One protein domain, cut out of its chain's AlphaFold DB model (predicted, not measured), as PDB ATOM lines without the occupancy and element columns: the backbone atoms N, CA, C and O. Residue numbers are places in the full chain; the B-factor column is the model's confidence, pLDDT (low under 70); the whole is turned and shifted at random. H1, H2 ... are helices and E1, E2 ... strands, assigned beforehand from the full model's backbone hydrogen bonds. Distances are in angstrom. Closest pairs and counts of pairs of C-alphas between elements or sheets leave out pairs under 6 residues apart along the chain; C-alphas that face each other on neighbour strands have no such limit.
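This is residues 596 to 734 of the 1079 residues of an uncharacterized protein of Ideonella sp. MAG2 (UniProt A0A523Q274). Two small parallel sheets make two lobes side by side: E1, E2 and E3 in the first, with H1 and H2, and E4 and E5 in the second, with H3, H4, H5 and H6. E1 and E4, near each other at the seam between the lobes, have the centres nearest to the mean of the C-alphas, while H2 and H6 lie toward opposite ends of the longest axis. The printed part has 139 residues with six named helices and five named strands, in the order H1 E1 H2 E2 E3 H3 E4 H4 E5 H5 H6; the class is mixed, helices and strands. The sheets run E1 E2 E3 and E4 E5, both parallel throughout. The whole is compact, with a radius of gyration of the C-alphas of 14.9 A, and spans 41 by 31 by 30 A.

The printed part begins at Ala 596. H1, residues 603 to 615, is the longest helix by residues and measures 18.7 A from C-alpha 603 at (150.391, 100.877, 162.140) to C-alpha 615. E1, residues 620 to 625, is 16.2 A long, and its C-alpha 625 is at (142.865, 106.164, 177.576). H2, residues 633 to 640, is 10.6 A long, and E2, residues 647 to 651, is 13.1 A long. E3, residues 667 to 669, is a short strand, followed by H3, residues 672 to 678. E4, residues 682 to 686, is 12.5 A long, H4, residues 691 to 694, has four residues, and E5, residues 704 to 708, is 13.4 A long. H5, residues 709 to 714, follows at once, and H6, residues 721 to 728, is 10.5 A long and ends with C-alpha 728 at (124.794, 101.557, 167.881).

E1 and E2 are parallel neighbours at 30 degrees, with N 623 and O 648 at 2.8 A. E2 and E3 are parallel at 25 degrees, with N 651 and O 668 at 2.9 A. The edge strands are E1 and E3. H1 only grazes this sheet, with its residues 608 to 615, and the closest C-alphas of H1 and E1 are those of Ile 612 and Val 621, 6.7 A apart. H2 is not on this sheet. E1, H2 and E2 form a strand-helix-strand unit, two parallel neighbour strands joined through a helix, with a right-handed crossover. H3 only grazes the sheet too, with its residues 672 to 675. E4 and E5 are parallel at 15 degrees, with N 686 and O 706 at 2.8 A, and with H4 they form a second such unit, also right-handed. H3 and H4 only just touch, with 3 pairs of C-alphas within 8 A, the closest being Leu 672 and Glu 692, 6.6 A. H4 and H6 touch, the closest C-alphas being those of Ala 694 and Val 723, 6.3 A. H1 and H5 are close but not clearly touching, at a shallow tilt of 27 degrees, opposite ways; the closest C-alphas, Tyr 604 and Val 711, are 7.1 A apart. H5 and H6 are apart. Every O i to N i+4 pair is within hydrogen-bond range in H1, H2, H3, H5 and H6, and H4 is too short for such a pair.

The two C-alphas farthest apart, those of Gly 660 and Ala 721, are 41.6 A apart. The printed part has no cut. The link from E2 to E3, residues 652 to 666, is long. Residues 704 to 705 of E5 pair in parallel with residues 733 to 734. The mean pLDDT of the printed part is 74.7, and 44 residues are under 70, among them residues 613 to 619, 641 to 646, 656 to 668 and 697 to 702.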
ATOM      1  N   ALA A 596     148.966 100.126 172.046       84.88
ATOM      2  CA  ALA A 596     149.669 100.020 170.765       84.88
ATOM      3  C   ALA A 596     149.981 101.378 170.100       84.88
ATOM      4  O   ALA A 596     150.788 101.425 169.174       84.88
ATOM      5  N   PHE A 597     149.378 102.486 170.549       86.44
ATOM      6  CA  PHE A 597     149.731 103.840 170.109       86.44
ATOM      7  C   PHE A 597     151.162 104.238 170.497       86.44
ATOM      8  O   PHE A 597     151.799 105.019 169.795       86.44
ATOM      9  N   PHE A 598     151.676 103.717 171.613       83.56
ATOM     10  CA  PHE A 598     152.994 104.084 172.134       83.56
ATOM     11  C   PHE A 598     154.151 103.327 171.471       83.56
ATOM     12  O   PHE A 598     155.309 103.636 171.745       83.56
ATOM     13  N   ASP A 599     153.851 102.363 170.601       78.12
ATOM     14  CA  ASP A 599     154.839 101.648 169.799       78.12
ATOM     15  C   ASP A 599     155.142 102.436 168.501       78.12
ATOM     16  O   ASP A 599     154.233 102.659 167.695       78.12
ATOM     17  N   PRO A 600     156.392 102.895 168.280       65.00
ATOM     18  CA  PRO A 600     156.778 103.633 167.075       65.00
ATOM     19  C   PRO A 600     156.587 102.878 165.760       65.00
ATOM     20  O   PRO A 600     156.366 103.523 164.737       65.00
ATOM     21  N   GLU A 601     156.632 101.546 165.777       68.19
ATOM     22  CA  GLU A 601     156.491 100.715 164.573       68.19
ATOM     23  C   GLU A 601     155.031 100.298 164.317       68.19
ATOM     24  O   GLU A 601     154.713  99.622 163.334       68.19
ATOM     25  N   SER A 602     154.109 100.712 165.189       70.12
ATOM     26  CA  SER A 602     152.710 100.316 165.124       70.12
ATOM     27  C   SER A 602     151.937 101.067 164.041       70.12
ATOM     28  O   SER A 602     151.790 102.291 164.064       70.12
ATOM     29  N   ALA A 603     151.319 100.318 163.125       66.31
ATOM     30  CA  ALA A 603     150.391 100.877 162.140       66.31
ATOM     31  C   ALA A 603     149.152 101.534 162.791       66.31
ATOM     32  O   ALA A 603     148.534 102.408 162.185       66.31
ATOM     33  N   TYR A 604     148.816 101.159 164.030       78.25
ATOM     34  CA  TYR A 604     147.754 101.791 164.818       78.25
ATOM     35  C   TYR A 604     148.088 103.244 165.172       78.25
ATOM     36  O   TYR A 604     147.236 104.130 165.076       78.25
ATOM     37  N   ARG A 605     149.351 103.502 165.541       78.56
ATOM     38  CA  ARG A 605     149.844 104.842 165.875       78.56
ATOM     39  C   ARG A 605     149.652 105.801 164.701       78.56
ATOM     40  O   ARG A 605     149.116 106.895 164.870       78.56
ATOM     41  N   GLU A 606     150.013 105.350 163.505       69.94
ATOM     42  CA  GLU A 606     149.826 106.095 162.258       69.94
ATOM     43  C   GLU A 606     148.341 106.408 161.992       69.94
ATOM     44  O   GLU A 606     147.988 107.539 161.659       69.94
ATOM     45  N   GLN A 607     147.438 105.450 162.217       73.06
ATOM     46  CA  GLN A 607     145.999 105.669 162.042       73.06
ATOM     47  C   GLN A 607     145.414 106.678 163.044       73.06
ATOM     48  O   GLN A 607     144.507 107.434 162.679       73.06
ATOM     49  N   ILE A 608     145.908 106.714 164.289       78.69
ATOM     50  CA  ILE A 608     145.509 107.741 165.262       78.69
ATOM     51  C   ILE A 608     145.961 109.121 164.787       78.69
ATOM     52  O   ILE A 608     145.138 110.033 164.757       78.69
ATOM     53  N   TYR A 609     147.214 109.291 164.351       73.62
ATOM     54  CA  TYR A 609     147.675 110.579 163.815       73.62
ATOM     55  C   TYR A 609     146.829 111.047 162.629       73.62
ATOM     56  O   TYR A 609     146.447 112.214 162.560       73.62
ATOM     57  N   GLN A 610     146.485 110.138 161.716       70.25
ATOM     58  CA  GLN A 610     145.616 110.442 160.578       70.25
ATOM     59  C   GLN A 610     144.222 110.898 161.022       70.25
ATOM     60  O   GLN A 610     143.689 111.874 160.498       70.25
ATOM     61  N   THR A 611     143.659 110.220 162.021       74.44
ATOM     62  CA  THR A 611     142.362 110.562 162.615       74.44
ATOM     63  C   THR A 611     142.410 111.934 163.291       74.44
ATOM     64  O   THR A 611     141.535 112.764 163.056       74.44
ATOM     65  N   ILE A 612     143.460 112.222 164.065       75.12
ATOM     66  CA  ILE A 612     143.674 113.536 164.686       75.12
ATOM     67  C   ILE A 612     143.739 114.628 163.616       75.12
ATOM     68  O   ILE A 612     143.019 115.616 163.718       75.12
ATOM     69  N   ASN A 613     144.542 114.436 162.566       66.75
ATOM     70  CA  ASN A 613     144.708 115.424 161.497       66.75
ATOM     71  C   ASN A 613     143.400 115.721 160.753       66.75
ATOM     72  O   ASN A 613     143.152 116.863 160.361       66.75
ATOM     73  N   LEU A 614     142.551 114.707 160.576       68.00
ATOM     74  CA  LEU A 614     141.220 114.872 159.995       68.00
ATOM     75  C   LEU A 614     140.302 115.697 160.910       68.00
ATOM     76  O   LEU A 614     139.585 116.583 160.445       68.00
ATOM     77  N   LEU A 615     140.325 115.411 162.212       69.75
ATOM     78  CA  LEU A 615     139.377 115.967 163.176       69.75
ATOM     79  C   LEU A 615     139.778 117.351 163.697       69.75
ATOM     80  O   LEU A 615     138.900 118.181 163.927       69.75
ATOM     81  N   MET A 616     141.077 117.637 163.832       68.25
ATOM     82  CA  MET A 616     141.603 118.859 164.460       68.25
ATOM     83  C   MET A 616     141.133 120.157 163.785       68.25
ATOM     84  O   MET A 616     141.095 121.212 164.409       68.25
ATOM     85  N   GLN A 617     140.751 120.097 162.505       59.25
ATOM     86  CA  GLN A 617     140.250 121.253 161.755       59.25
ATOM     87  C   GLN A 617     138.831 121.665 162.182       59.25
ATOM     88  O   GLN A 617     138.415 122.803 161.962       59.25
ATOM     89  N   GLN A 618     138.068 120.734 162.758       60.78
ATOM     90  CA  GLN A 618     136.622 120.860 162.952       60.78
ATOM     91  C   GLN A 618     136.182 120.632 164.392       60.78
ATOM     92  O   GLN A 618     135.135 121.134 164.798       60.78
ATOM     93  N   ALA A 619     136.973 119.886 165.157       69.00
ATOM     94  CA  ALA A 619     136.653 119.475 166.504       69.00
ATOM     95  C   ALA A 619     137.863 119.631 167.424       69.00
ATOM     96  O   ALA A 619     139.010 119.460 167.013       69.00
ATOM     97  N   GLN A 620     137.592 119.898 168.698       74.38
ATOM     98  CA  GLN A 620     138.589 119.664 169.732       74.38
ATOM     99  C   GLN A 620     138.787 118.155 169.859       74.38
ATOM    100  O   GLN A 620     137.825 117.432 170.116       74.38
ATOM    101  N   VAL A 621     140.018 117.684 169.674       81.81
ATOM    102  CA  VAL A 621     140.329 116.258 169.768       81.81
ATOM    103  C   VAL A 621     140.726 115.920 171.200       81.81
ATOM    104  O   VAL A 621     141.636 116.525 171.770       81.81
ATOM    105  N   VAL A 622     140.032 114.949 171.788       85.44
ATOM    106  CA  VAL A 622     140.343 114.396 173.106       85.44
ATOM    107  C   VAL A 622     140.700 112.929 172.928       85.44
ATOM    108  O   VAL A 622     139.863 112.130 172.515       85.44
ATOM    109  N   LEU A 623     141.941 112.571 173.240       90.62
ATOM    110  CA  LEU A 623     142.387 111.184 173.260       90.62
ATOM    111  C   LEU A 623     141.975 110.561 174.592       90.62
ATOM    112  O   LEU A 623     142.320 111.096 175.645       90.62
ATOM    113  N   TYR A 624     141.231 109.460 174.555       91.75
ATOM    114  CA  TYR A 624     140.721 108.784 175.743       91.75
ATOM    115  C   TYR A 624     141.447 107.459 175.986       91.75
ATOM    116  O   TYR A 624     141.427 106.573 175.129       91.75
ATOM    117  N   VAL A 625     142.066 107.326 177.163       90.31
ATOM    118  CA  VAL A 625     142.865 106.164 177.576       90.31
ATOM    119  C   VAL A 625     142.235 105.480 178.787       90.31
ATOM    120  O   VAL A 625     142.106 106.090 179.847       90.31
ATOM    121  N   ASP A 626     141.946 104.185 178.666       89.81
ATOM    122  CA  ASP A 626     141.465 103.311 179.749       89.81
ATOM    123  C   ASP A 626     142.498 102.255 180.195       89.81
ATOM    124  O   ASP A 626     142.185 101.383 181.008       89.81
ATOM    125  N   GLN A 627     143.734 102.332 179.686       88.25
ATOM    126  CA  GLN A 627     144.851 101.442 180.027       88.25
ATOM    127  C   GLN A 627     146.036 102.171 180.664       88.25
ATOM    128  O   GLN A 627     146.184 103.386 180.560       88.25
ATOM    129  N   TRP A 628     146.925 101.404 181.299       82.44
ATOM    130  CA  TRP A 628     148.172 101.919 181.859       82.44
ATOM    131  C   TRP A 628     149.027 102.625 180.802       82.44
ATOM    132  O   TRP A 628     149.264 102.097 179.719       82.44
ATOM    133  N   LEU A 629     149.514 103.818 181.143       82.38
ATOM    134  CA  LEU A 629     150.417 104.603 180.303       82.38
ATOM    135  C   LEU A 629     151.875 104.136 180.470       82.38
ATOM    136  O   LEU A 629     152.253 103.724 181.573       82.38
ATOM    137  N   PRO A 630     152.728 104.259 179.434       81.06
ATOM    138  CA  PRO A 630     154.146 103.942 179.544       81.06
ATOM    139  C   PRO A 630     154.837 104.681 180.694       81.06
ATOM    140  O   PRO A 630     154.675 105.886 180.894       81.06
ATOM    141  N   THR A 631     155.694 103.964 181.420       69.88
ATOM    142  CA  THR A 631     156.468 104.506 182.544       69.88
ATOM    143  C   THR A 631     157.740 105.238 182.104       69.88
ATOM    144  O   THR A 631     158.419 105.829 182.942       69.88
ATOM    145  N   HIS A 632     158.095 105.256 180.818       73.88
ATOM    146  CA  HIS A 632     159.233 106.022 180.302       73.88
ATOM    147  C   HIS A 632     158.771 107.342 179.670       73.88
ATOM    148  O   HIS A 632     157.976 107.369 178.738       73.88
ATOM    149  N   GLN A 633     159.315 108.462 180.155       69.75
ATOM    150  CA  GLN A 633     158.935 109.804 179.692       69.75
ATOM    151  C   GLN A 633     159.329 110.066 178.241       69.75
ATOM    152  O   GLN A 633     158.640 110.817 177.566       69.75
ATOM    153  N   ALA A 634     160.408 109.436 177.767       68.19
ATOM    154  CA  ALA A 634     160.813 109.504 176.368       68.19
ATOM    155  C   ALA A 634     159.717 108.948 175.449       68.19
ATOM    156  O   ALA A 634     159.369 109.605 174.480       68.19
ATOM    157  N   THR A 635     159.106 107.817 175.811       72.75
ATOM    158  CA  THR A 635     158.017 107.187 175.051       72.75
ATOM    159  C   THR A 635     156.763 108.059 175.018       72.75
ATOM    160  O   THR A 635     156.188 108.261 173.955       72.75
ATOM    161  N   LEU A 636     156.362 108.633 176.160       72.56
ATOM    162  CA  LEU A 636     155.230 109.572 176.221       72.56
ATOM    163  C   LEU A 636     155.497 110.833 175.389       72.56
ATOM    164  O   LEU A 636     154.640 111.271 174.625       72.56
ATOM    165  N   PHE A 637     156.697 111.403 175.520       67.19
ATOM    166  CA  PHE A 637     157.104 112.578 174.762       67.19
ATOM    167  C   PHE A 637     157.127 112.289 173.264       67.19
ATOM    168  O   PHE A 637     156.602 113.081 172.498       67.19
ATOM    169  N   GLU A 638     157.694 111.159 172.849       69.12
ATOM    170  CA  GLU A 638     157.768 110.748 171.451       69.12
ATOM    171  C   GLU A 638     156.380 110.501 170.857       69.12
ATOM    172  O   GLU A 638     156.104 110.964 169.751       69.12
ATOM    173  N   ALA A 639     155.498 109.822 171.594       68.81
ATOM    174  CA  ALA A 639     154.139 109.516 171.163       68.81
ATOM    175  C   ALA A 639     153.267 110.772 171.011       68.81
ATOM    176  O   ALA A 639     152.506 110.887 170.054       68.81
ATOM    177  N   PHE A 640     153.406 111.755 171.901       71.50
ATOM    178  CA  PHE A 640     152.626 112.997 171.834       71.50
ATOM    179  C   PHE A 640     153.374 114.176 171.203       71.50
ATOM    180  O   PHE A 640     152.858 115.297 171.175       71.50
ATOM    181  N   ASN A 641     154.576 113.950 170.668       62.66
ATOM    182  CA  ASN A 641     155.368 115.001 170.043       62.66
ATOM    183  C   ASN A 641     154.598 115.615 168.864       62.66
ATOM    184  O   ASN A 641     154.139 114.902 167.976       62.66
ATOM    185  N   GLY A 642     154.446 116.939 168.860       58.56
ATOM    186  CA  GLY A 642     153.666 117.658 167.847       58.56
ATOM    187  C   GLY A 642     152.144 117.633 168.047       58.56
ATOM    188  O   GLY A 642     151.467 118.397 167.377       58.56
ATOM    189  N   LEU A 643     151.611 116.844 168.990       62.78
ATOM    190  CA  LEU A 643     150.179 116.811 169.334       62.78
ATOM    191  C   LEU A 643     149.813 117.715 170.515       62.78
ATOM    192  O   LEU A 643     148.635 117.983 170.743       62.78
ATOM    193  N   ALA A 644     150.816 118.179 171.268       55.69
ATOM    194  CA  ALA A 644     150.665 118.950 172.507       55.69
ATOM    195  C   ALA A 644     149.785 120.202 172.377       55.69
ATOM    196  O   ALA A 644     149.182 120.646 173.352       55.69
ATOM    197  N   VAL A 645     149.742 120.768 171.175       52.19
ATOM    198  CA  VAL A 645     148.971 121.968 170.867       52.19
ATOM    199  C   VAL A 645     147.572 121.628 170.368       52.19
ATOM    200  O   VAL A 645     146.698 122.469 170.438       52.19
ATOM    201  N   ASP A 646     147.328 120.420 169.875       60.28
ATOM    202  CA  ASP A 646     146.137 120.130 169.074       60.28
ATOM    203  C   ASP A 646     145.183 119.128 169.726       60.28
ATOM    204  O   ASP A 646     144.035 118.988 169.300       60.28
ATOM    205  N   CYS A 647     145.644 118.439 170.770       72.00
ATOM    206  CA  CYS A 647     144.901 117.395 171.461       72.00
ATOM    207  C   CYS A 647     144.873 117.621 172.977       72.00
ATOM    208  O   CYS A 647     145.828 118.111 173.581       72.00
ATOM    209  N   LYS A 648     143.785 117.183 173.613       75.75
ATOM    210  CA  LYS A 648     143.708 116.965 175.064       75.75
ATOM    211  C   LYS A 648     143.767 115.466 175.353       75.75
ATOM    212  O   LYS A 648     143.424 114.651 174.500       75.75
ATOM    213  N   LEU A 649     144.179 115.105 176.563       80.56
ATOM    214  CA  LEU A 649     144.193 113.726 177.044       80.56
ATOM    215  C   LEU A 649     143.133 113.549 178.140       80.56
ATOM    216  O   LEU A 649     143.036 114.347 179.067       80.56
ATOM    217  N   ALA A 650     142.339 112.494 178.058       83.06
ATOM    218  CA  ALA A 650     141.439 112.067 179.116       83.06
ATOM    219  C   ALA A 650     141.837 110.657 179.547       83.06
ATOM    220  O   ALA A 650     142.041 109.774 178.715       83.06
ATOM    221  N   VAL A 651     141.994 110.469 180.851       84.62
ATOM    222  CA  VAL A 651     142.454 109.216 181.446       84.62
ATOM    223  C   VAL A 651     141.345 108.678 182.339       84.62
ATOM    224  O   VAL A 651     140.810 109.415 183.173       84.62
ATOM    225  N   ALA A 652     140.990 107.410 182.157       85.62
ATOM    226  CA  ALA A 652     139.954 106.768 182.948       85.62
ATOM    227  C   ALA A 652     140.326 106.751 184.447       85.62
ATOM    228  O   ALA A 652     141.504 106.589 184.774       85.62
ATOM    229  N   PRO A 653     139.366 106.871 185.384       83.12
ATOM    230  CA  PRO A 653     139.665 107.009 186.815       83.12
ATOM    231  C   PRO A 653     140.454 105.846 187.431       83.12
ATOM    232  O   PRO A 653     141.202 106.049 188.387       83.12
ATOM    233  N   HIS A 654     140.312 104.629 186.893       82.31
ATOM    234  CA  HIS A 654     141.066 103.452 187.345       82.31
ATOM    235  C   HIS A 654     142.515 103.426 186.845       82.31
ATOM    236  O   HIS A 654     143.327 102.661 187.367       82.31
ATOM    237  N   VAL A 655     142.867 104.261 185.867       81.38
ATOM    238  CA  VAL A 655     144.239 104.441 185.393       81.38
ATOM    239  C   VAL A 655     144.866 105.583 186.185       81.38
ATOM    240  O   VAL A 655     144.568 106.752 185.967       81.38
ATOM    241  N   SER A 656     145.760 105.257 187.119       61.91
ATOM    242  CA  SER A 656     146.462 106.279 187.905       61.91
ATOM    243  C   SER A 656     147.635 106.866 187.107       61.91
ATOM    244  O   SER A 656     148.617 106.149 186.883       61.91
ATOM    245  N   PRO A 657     147.599 108.150 186.692       63.00
ATOM    246  CA  PRO A 657     148.770 108.782 186.102       63.00
ATOM    247  C   PRO A 657     149.881 108.903 187.162       63.00
ATOM    248  O   PRO A 657     149.593 109.182 188.330       63.00
ATOM    249  N   PRO A 658     151.157 108.687 186.799       57.78
ATOM    250  CA  PRO A 658     152.254 108.742 187.755       57.78
ATOM    251  C   PRO A 658     152.340 110.134 188.416       57.78
ATOM    252  O   PRO A 658     152.441 111.140 187.705       57.78
ATOM    253  N   PRO A 659     152.315 110.221 189.761       48.09
ATOM    254  CA  PRO A 659     152.267 111.498 190.465       48.09
ATOM    255  C   PRO A 659     153.501 112.356 190.160       48.09
ATOM    256  O   PRO A 659     154.634 111.876 190.177       48.09
ATOM    257  N   GLY A 660     153.277 113.643 189.877       47.62
ATOM    258  CA  GLY A 660     154.341 114.623 189.629       47.62
ATOM    259  C   GLY A 660     155.011 114.546 188.252       47.62
ATOM    260  O   GLY A 660     155.994 115.252 188.027       47.62
ATOM    261  N   ARG A 661     154.503 113.729 187.317       54.59
ATOM    262  CA  ARG A 661     155.074 113.580 185.971       54.59
ATOM    263  C   ARG A 661     154.144 114.125 184.888       54.59
ATOM    264  O   ARG A 661     152.955 113.833 184.874       54.59
ATOM    265  N   SER A 662     154.703 114.888 183.948       59.59
ATOM    266  CA  SER A 662     153.963 115.345 182.765       59.59
ATOM    267  C   SER A 662     153.705 114.184 181.803       59.59
ATOM    268  O   SER A 662     154.626 113.430 181.483       59.59
ATOM    269  N   LEU A 663     152.465 114.080 181.319       61.50
ATOM    270  CA  LEU A 663     152.053 113.109 180.301       61.50
ATOM    271  C   LEU A 663     152.315 113.592 178.865       61.50
ATOM    272  O   LEU A 663     151.985 112.883 177.925       61.50
ATOM    273  N   GLY A 664     152.884 114.788 178.677       58.56
ATOM    274  CA  GLY A 664     153.128 115.374 177.351       58.56
ATOM    275  C   GLY A 664     151.921 116.090 176.729       58.56
ATOM    276  O   GLY A 664     152.111 116.897 175.825       58.56
ATOM    277  N   LEU A 665     150.712 115.872 177.258       62.16
ATOM    278  CA  LEU A 665     149.474 116.578 176.914       62.16
ATOM    279  C   LEU A 665     148.811 117.163 178.168       62.16
ATOM    280  O   LEU A 665     148.981 116.645 179.278       62.16
ATOM    281  N   ASN A 666     147.995 118.204 177.979       59.16
ATOM    282  CA  ASN A 666     147.038 118.629 179.000       59.16
ATOM    283  C   ASN A 666     146.053 117.485 179.243       59.16
ATOM    284  O   ASN A 666     145.400 117.035 178.298       59.16
ATOM    285  N   HIS A 667     145.963 117.016 180.490       68.81
ATOM    286  CA  HIS A 667     145.174 115.838 180.824       68.81
ATOM    287  C   HIS A 667     144.131 116.091 181.910       68.81
ATOM    288  O   HIS A 667     144.308 116.947 182.776       68.81
ATOM    289  N   MET A 668     143.060 115.304 181.868       69.62
ATOM    290  CA  MET A 668     142.053 115.212 182.920       69.62
ATOM    291  C   MET A 668     141.797 113.750 183.282       69.62
ATOM    292  O   MET A 668     141.906 112.870 182.430       69.62
ATOM    293  N   VAL A 669     141.441 113.503 184.541       77.31
ATOM    294  CA  VAL A 669     140.985 112.188 185.002       77.31
ATOM    295  C   VAL A 669     139.461 112.215 185.034       77.31
ATOM    296  O   VAL A 669     138.883 113.003 185.782       77.31
ATOM    297  N   VAL A 670     138.819 111.430 184.171       79.88
ATOM    298  CA  VAL A 670     137.363 111.455 183.953       79.88
ATOM    299  C   VAL A 670     136.906 110.142 183.313       79.88
ATOM    300  O   VAL A 670     137.631 109.566 182.502       79.88
ATOM    301  N   SER A 671     135.719 109.648 183.672       85.44
ATOM    302  CA  SER A 671     135.124 108.478 183.001       85.44
ATOM    303  C   SER A 671     134.642 108.834 181.589       85.44
ATOM    304  O   SER A 671     134.366 110.002 181.301       85.44
ATOM    305  N   LEU A 672     134.530 107.851 180.693       86.31
ATOM    306  CA  LEU A 672     134.045 108.091 179.334       86.31
ATOM    307  C   LEU A 672     132.604 108.646 179.312       86.31
ATOM    308  O   LEU A 672     132.386 109.641 178.615       86.31
ATOM    309  N   PRO A 673     131.632 108.108 180.082       84.38
ATOM    310  CA  PRO A 673     130.279 108.666 180.127       84.38
ATOM    311  C   PRO A 673     130.254 110.121 180.607       84.38
ATOM    312  O   PRO A 673     129.578 110.966 180.024       84.38
ATOM    313  N   GLU A 674     131.032 110.440 181.643       79.25
ATOM    314  CA  GLU A 674     131.106 111.793 182.191       79.25
ATOM    315  C   GLU A 674     131.776 112.775 181.220       79.25
ATOM    316  O   GLU A 674     131.330 113.915 181.087       79.25
ATOM    317  N   LEU A 675     132.817 112.339 180.502       80.19
ATOM    318  CA  LEU A 675     133.453 113.133 179.453       80.19
ATOM    319  C   LEU A 675     132.453 113.486 178.347       80.19
ATOM    320  O   LEU A 675     132.344 114.652 177.972       80.19
ATOM    321  N   LEU A 676     131.696 112.495 177.865       80.94
ATOM    322  CA  LEU A 676     130.704 112.682 176.807       80.94
ATOM    323  C   LEU A 676     129.547 113.581 177.265       80.94
ATOM    324  O   LEU A 676     129.118 114.439 176.498       80.94
ATOM    325  N   ALA A 677     129.101 113.462 178.519       76.19
ATOM    326  CA  ALA A 677     128.069 114.326 179.097       76.19
ATOM    327  C   ALA A 677     128.523 115.789 179.274       76.19
ATOM    328  O   ALA A 677     127.711 116.709 179.174       76.19
ATOM    329  N   ARG A 678     129.819 116.026 179.527       70.94
ATOM    330  CA  ARG A 678     130.407 117.377 179.637       70.94
ATOM    331  C   ARG A 678     130.638 118.042 178.279       70.94
ATOM    332  O   ARG A 678     130.772 119.264 178.210       70.94
ATOM    333  N   SER A 679     130.712 117.267 177.201       70.94
ATOM    334  CA  SER A 679     130.894 117.784 175.847       70.94
ATOM    335  C   SER A 679     129.574 118.298 175.270       70.94
ATOM    336  O   SER A 679     128.597 117.567 175.179       70.94
ATOM    337  N   ALA A 680     129.543 119.549 174.799       61.41
ATOM    338  CA  ALA A 680     128.318 120.150 174.253       61.41
ATOM    339  C   ALA A 680     127.825 119.483 172.949       61.41
ATOM    340  O   ALA A 680     126.625 119.460 172.680       61.41
ATOM    341  N   ARG A 681     128.746 118.972 172.115       71.50
ATOM    342  CA  ARG A 681     128.464 118.207 170.881       71.50
ATOM    343  C   ARG A 681     129.526 117.109 170.701       71.50
ATOM    344  O   ARG A 681     130.492 117.329 169.965       71.50
ATOM    345  N   PRO A 682     129.420 115.980 171.420       80.94
ATOM    346  CA  PRO A 682     130.411 114.921 171.329       80.94
ATOM    347  C   PRO A 682     130.300 114.182 169.993       80.94
ATOM    348  O   PRO A 682     129.206 113.942 169.483       80.94
ATOM    349  N   ILE A 683     131.450 113.810 169.442       85.69
ATOM    350  CA  ILE A 683     131.603 112.839 168.360       85.69
ATOM    351  C   ILE A 683     132.456 111.716 168.933       85.69
ATOM    352  O   ILE A 683     133.541 111.980 169.452       85.69
ATOM    353  N   LEU A 684     131.980 110.479 168.853       88.75
ATOM    354  CA  LEU A 684     132.699 109.336 169.395       88.75
ATOM    355  C   LEU A 684     133.406 108.584 168.265       88.75
ATOM    356  O   LEU A 684     132.762 108.062 167.356       88.75
ATOM    357  N   TRP A 685     134.735 108.526 168.328       90.69
ATOM    358  CA  TRP A 685     135.577 107.838 167.354       90.69
ATOM    359  C   TRP A 685     136.268 106.641 168.006       90.69
ATOM    360  O   TRP A 685     137.242 106.770 168.750       90.69
ATOM    361  N   VAL A 686     135.747 105.450 167.738       90.44
ATOM    362  CA  VAL A 686     136.179 104.218 168.394       90.44
ATOM    363  C   VAL A 686     137.273 103.555 167.564       90.44
ATOM    364  O   VAL A 686     137.001 102.934 166.533       90.44
ATOM    365  N   MET A 687     138.519 103.677 168.032       87.94
ATOM    366  CA  MET A 687     139.674 102.939 167.489       87.94
ATOM    367  C   MET A 687     140.094 101.776 168.388       87.94
ATOM    368  O   MET A 687     140.839 100.899 167.963       87.94
ATOM    369  N   ARG A 688     139.597 101.761 169.626       88.69
ATOM    370  CA  ARG A 688     139.722 100.681 170.604       88.69
ATOM    371  C   ARG A 688     138.401 100.549 171.358       88.69
ATOM    372  O   ARG A 688     137.811 101.555 171.750       88.69
ATOM    373  N   PHE A 689     137.945  99.322 171.584       88.19
ATOM    374  CA  PHE A 689     136.739  99.074 172.364       88.19
ATOM    375  C   PHE A 689     137.075  98.990 173.861       88.19
ATOM    376  O   PHE A 689     137.527  97.950 174.337       88.19
ATOM    377  N   CYS A 690     136.896 100.084 174.606       86.06
ATOM    378  CA  CYS A 690     137.070 100.079 176.061       86.06
ATOM    379  C   CYS A 690     135.831  99.499 176.781       86.06
ATOM    380  O   CYS A 690     134.717  99.615 176.262       86.06
ATOM    381  N   PRO A 691     135.981  98.906 177.984       84.06
ATOM    382  CA  PRO A 691     134.864  98.300 178.720       84.06
ATOM    383  C   PRO A 691     133.706  99.263 179.017       84.06
ATOM    384  O   PRO A 691     132.549  98.850 179.020       84.06
ATOM    385  N   GLU A 692     134.005 100.550 179.215       85.00
ATOM    386  CA  GLU A 692     133.013 101.602 179.491       85.00
ATOM    387  C   GLU A 692     132.029 101.828 178.326       85.00
ATOM    388  O   GLU A 692     130.922 102.303 178.555       85.00
ATOM    389  N   LEU A 693     132.371 101.429 177.091       85.50
ATOM    390  CA  LEU A 693     131.463 101.505 175.934       85.50
ATOM    391  C   LEU A 693     130.316 100.490 175.986       85.50
ATOM    392  O   LEU A 693     129.326 100.664 175.281       85.50
ATOM    393  N   ALA A 694     130.440  99.418 176.776       77.69
ATOM    394  CA  ALA A 694     129.398  98.398 176.879       77.69
ATOM    395  C   ALA A 694     128.202  98.855 177.733       77.69
ATOM    396  O   ALA A 694     127.097  98.362 177.522       77.69
ATOM    397  N   ASN A 695     128.422  99.800 178.656       70.94
ATOM    398  CA  ASN A 695     127.448 100.259 179.653       70.94
ATOM    399  C   ASN A 695     127.442 101.801 179.739       70.94
ATOM    400  O   ASN A 695     127.809 102.385 180.760       70.94
ATOM    401  N   LEU A 696     127.072 102.482 178.652       73.56
ATOM    402  CA  LEU A 696     126.880 103.936 178.649       73.56
ATOM    403  C   LEU A 696     125.509 104.265 179.283       73.56
ATOM    404  O   LEU A 696     124.539 104.509 178.581       73.56
ATOM    405  N   ASP A 697     125.408 104.247 180.616       59.00
ATOM    406  CA  ASP A 697     124.142 104.367 181.382       59.00
ATOM    407  C   ASP A 697     123.455 105.768 181.361       59.00
ATOM    408  O   ASP A 697     122.720 106.131 182.279       59.00
ATOM    409  N   GLY A 698     123.664 106.591 180.331       52.22
ATOM    410  CA  GLY A 698     123.046 107.920 180.193       52.22
ATOM    411  C   GLY A 698     121.940 107.954 179.138       52.22
ATOM    412  O   GLY A 698     121.922 107.111 178.246       52.22
ATOM    413  N   GLU A 699     121.028 108.938 179.207       51.75
ATOM    414  CA  GLU A 699     120.095 109.262 178.112       51.75
ATOM    415  C   GLU A 699     120.803 109.102 176.758       51.75
ATOM    416  O   GLU A 699     121.841 109.735 176.564       51.75
ATOM    417  N   ALA A 700     120.269 108.222 175.893       53.50
ATOM    418  CA  ALA A 700     120.864 107.756 174.633       53.50
ATOM    419  C   ALA A 700     121.895 108.739 174.080       53.50
ATOM    420  O   ALA A 700     121.521 109.870 173.766       53.50
ATOM    421  N   LEU A 701     123.161 108.317 174.011       62.41
ATOM    422  CA  LEU A 701     124.303 109.071 173.505       62.41
ATOM    423  C   LEU A 701     123.904 109.792 172.205       62.41
ATOM    424  O   LEU A 701     124.000 109.235 171.120       62.41
ATOM    425  N   ARG A 702     123.391 111.029 172.265       67.25
ATOM    426  CA  ARG A 702     122.903 111.741 171.070       67.25
ATOM    427  C   ARG A 702     124.087 112.280 170.251       67.25
ATOM    428  O   ARG A 702     124.153 113.464 169.932       67.25
ATOM    429  N   ALA A 703     125.046 111.411 169.960       74.50
ATOM    430  CA  ALA A 703     126.336 111.660 169.356       74.50
ATOM    431  C   ALA A 703     126.473 110.810 168.082       74.50
ATOM    432  O   ALA A 703     126.002 109.668 168.052       74.50
ATOM    433  N   PRO A 704     127.131 111.326 167.034       84.31
ATOM    434  CA  PRO A 704     127.605 110.501 165.932       84.31
ATOM    435  C   PRO A 704     128.695 109.531 166.410       84.31
ATOM    436  O   PRO A 704     129.624 109.935 167.118       84.31
ATOM    437  N   LEU A 705     128.594 108.272 165.986       86.62
ATOM    438  CA  LEU A 705     129.550 107.206 166.281       86.62
ATOM    439  C   LEU A 705     130.312 106.796 165.017       86.62
ATOM    440  O   LEU A 705     129.710 106.496 163.990       86.62
ATOM    441  N   PHE A 706     131.637 106.712 165.110       88.56
ATOM    442  CA  PHE A 706     132.508 106.182 164.063       88.56
ATOM    443  C   PHE A 706     133.262 104.962 164.596       88.56
ATOM    444  O   PHE A 706     134.003 105.067 165.571       88.56
ATOM    445  N   LEU A 707     133.077 103.803 163.961       86.25
ATOM    446  CA  LEU A 707     133.695 102.532 164.352       86.25
ATOM    447  C   LEU A 707     134.744 102.114 163.316       86.25
ATOM    448  O   LEU A 707     134.393 101.780 162.186       86.25
ATOM    449  N   ARG A 708     136.027 102.092 163.701       84.69
ATOM    450  CA  ARG A 708     137.142 101.599 162.869       84.69
ATOM    451  C   ARG A 708     137.336 100.092 163.049       84.69
ATOM    452  O   ARG A 708     138.171  99.639 163.831       84.69
ATOM    453  N   MET A 709     136.531  99.296 162.355       80.00
ATOM    454  CA  MET A 709     136.450  97.846 162.586       80.00
ATOM    455  C   MET A 709     137.638  97.067 162.026       80.00
ATOM    456  O   MET A 709     138.016  96.034 162.584       80.00
ATOM    457  N   ASP A 710     138.278  97.601 160.991       75.50
ATOM    458  CA  ASP A 710     139.574  97.143 160.503       75.50
ATOM    459  C   ASP A 710     140.647  97.213 161.602       75.50
ATOM    460  O   ASP A 710     141.405  96.264 161.812       75.50
ATOM    461  N   VAL A 711     140.641  98.308 162.360       80.44
ATOM    462  CA  VAL A 711     141.585  98.572 163.448       80.44
ATOM    463  C   VAL A 711     141.298  97.704 164.668       80.44
ATOM    464  O   VAL A 711     142.204  97.075 165.213       80.44
ATOM    465  N   LEU A 712     140.028  97.594 165.063       82.19
ATOM    466  CA  LEU A 712     139.613  96.737 166.178       82.19
ATOM    467  C   LEU A 712     139.965  95.263 165.941       82.19
ATOM    468  O   LEU A 712     140.372  94.569 166.873       82.19
ATOM    469  N   ARG A 713     139.862  94.789 164.690       77.62
ATOM    470  CA  ARG A 713     140.324  93.448 164.306       77.62
ATOM    471  C   ARG A 713     141.839  93.314 164.356       77.62
ATOM    472  O   ARG A 713     142.320  92.297 164.845       77.62
ATOM    473  N   GLN A 714     142.575  94.317 163.879       75.12
ATOM    474  CA  GLN A 714     144.039  94.315 163.929       75.12
ATOM    475  C   GLN A 714     144.562  94.228 165.370       75.12
ATOM    476  O   GLN A 714     145.529  93.518 165.626       75.12
ATOM    477  N   LEU A 715     143.896  94.902 166.309       76.38
ATOM    478  CA  LEU A 715     144.220  94.857 167.738       76.38
ATOM    479  C   LEU A 715     143.695  93.599 168.456       76.38
ATOM    480  O   LEU A 715     143.824  93.493 169.674       76.38
ATOM    481  N   GLY A 716     143.047  92.666 167.748       70.00
ATOM    482  CA  GLY A 716     142.468  91.460 168.351       70.00
ATOM    483  C   GLY A 716     141.353  91.735 169.367       70.00
ATOM    484  O   GLY A 716     141.029  90.858 170.160       70.00
ATOM    485  N   SER A 717     140.757  92.933 169.343       65.50
ATOM    486  CA  SER A 717     139.737  93.390 170.299       65.50
ATOM    487  C   SER A 717     138.367  93.701 169.659       65.50
ATOM    488  O   SER A 717     137.757  94.716 170.010       65.50
ATOM    489  N   PRO A 718     137.843  92.909 168.696       75.06
ATOM    490  CA  PRO A 718     136.524  93.179 168.142       75.06
ATOM    491  C   PRO A 718     135.424  92.842 169.172       75.06
ATOM    492  O   PRO A 718     135.386  91.720 169.685       75.06
ATOM    493  N   PRO A 719     134.501  93.772 169.471       75.44
ATOM    494  CA  PRO A 719     133.353  93.497 170.335       75.44
ATOM    495  C   PRO A 719     132.398  92.466 169.710       75.44
ATOM    496  O   PRO A 719     132.325  92.303 168.490       75.44
ATOM    497  N   SER A 720     131.626  91.772 170.553       80.69
ATOM    498  CA  SER A 720     130.615  90.817 170.085       80.69
ATOM    499  C   SER A 720     129.448  91.527 169.383       80.69
ATOM    500  O   SER A 720     129.124  92.674 169.693       80.69
ATOM    501  N   ALA A 721     128.772  90.839 168.457       76.50
ATOM    502  CA  ALA A 721     127.647  91.416 167.714       76.50
ATOM    503  C   ALA A 721     126.524  92.001 168.610       76.50
ATOM    504  O   ALA A 721     126.036  93.084 168.282       76.50
ATOM    505  N   PRO A 722     126.139  91.381 169.748       79.44
ATOM    506  CA  PRO A 722     125.171  91.978 170.673       79.44
ATOM    507  C   PRO A 722     125.652  93.290 171.305       79.44
ATOM    508  O   PRO A 722     124.870  94.228 171.431       79.44
ATOM    509  N   VAL A 723     126.937  93.372 171.665       80.62
ATOM    510  CA  VAL A 723     127.539  94.568 172.277       80.62
ATOM    511  C   VAL A 723     127.610  95.716 171.272       80.62
ATOM    512  O   VAL A 723     127.249  96.845 171.594       80.62
ATOM    513  N   ILE A 724     128.004  95.420 170.032       79.69
ATOM    514  CA  ILE A 724     127.986  96.390 168.931       79.69
ATOM    515  C   ILE A 724     126.575  96.935 168.730       79.69
ATOM    516  O   ILE A 724     126.399  98.146 168.686       79.69
ATOM    517  N   LYS A 725     125.574  96.050 168.645       79.06
ATOM    518  CA  LYS A 725     124.181  96.449 168.440       79.06
ATOM    519  C   LYS A 725     123.686  97.368 169.561       79.06
ATOM    520  O   LYS A 725     123.079  98.397 169.287       79.06
ATOM    521  N   ALA A 726     123.974  97.014 170.813       80.62
ATOM    522  CA  ALA A 726     123.591  97.815 171.971       80.62
ATOM    523  C   ALA A 726     124.229  99.214 171.949       80.62
ATOM    524  O   ALA A 726     123.561 100.183 172.301       80.62
ATOM    525  N   LEU A 727     125.488  99.331 171.513       82.88
ATOM    526  CA  LEU A 727     126.173 100.615 171.364       82.88
ATOM    527  C   LEU A 727     125.596 101.445 170.205       82.88
ATOM    528  O   LEU A 727     125.374 102.642 170.364       82.88
ATOM    529  N   THR A 728     125.337 100.833 169.044       81.75
ATOM    530  CA  THR A 728     124.794 101.557 167.881       81.75
ATOM    531  C   THR A 728     123.374 102.055 168.119       81.75
ATOM    532  O   THR A 728     123.069 103.180 167.742       81.75
ATOM    533  N   ASP A 729     122.537 101.264 168.805       79.56
ATOM    534  CA  ASP A 729     121.151 101.630 169.136       79.56
ATOM    535  C   ASP A 729     121.067 102.849 170.083       79.56
ATOM    536  O   ASP A 729     120.024 103.498 170.165       79.56
ATOM    537  N   GLN A 730     122.151 103.165 170.802       79.31
ATOM    538  CA  GLN A 730     122.238 104.321 171.701       79.31
ATOM    539  C   GLN A 730     122.729 105.600 171.006       79.31
ATOM    540  O   GLN A 730     122.616 106.669 171.602       79.31
ATOM    541  N   CYS A 731     123.252 105.514 169.779       78.38
ATOM    542  CA  CYS A 731     123.841 106.633 169.039       78.38
ATOM    543  C   CYS A 731     122.868 107.233 168.006       78.38
ATOM    544  O   CYS A 731     121.958 106.553 167.537       78.38
ATOM    545  N   LEU A 732     123.060 108.502 167.606       75.19
ATOM    546  CA  LEU A 732     122.206 109.137 166.576       75.19
ATOM    547  C   LEU A 732     122.378 108.485 165.203       75.19
ATOM    548  O   LEU A 732     121.408 108.189 164.513       75.19
ATOM    549  N   GLU A 733     123.635 108.302 164.812       80.56
ATOM    550  CA  GLU A 733     124.053 107.695 163.557       80.56
ATOM    551  C   GLU A 733     125.362 106.952 163.796       80.56
ATOM    552  O   GLU A 733     126.207 107.406 164.574       80.56
ATOM    553  N   THR A 734     125.544 105.828 163.106       84.12
ATOM    554  CA  THR A 734     126.791 105.064 163.169       84.12
ATOM    555  C   THR A 734     127.416 104.953 161.787       84.12
ATOM    556  O   THR A 734     126.789 104.457 160.854       84.12
TER     557      THR A 734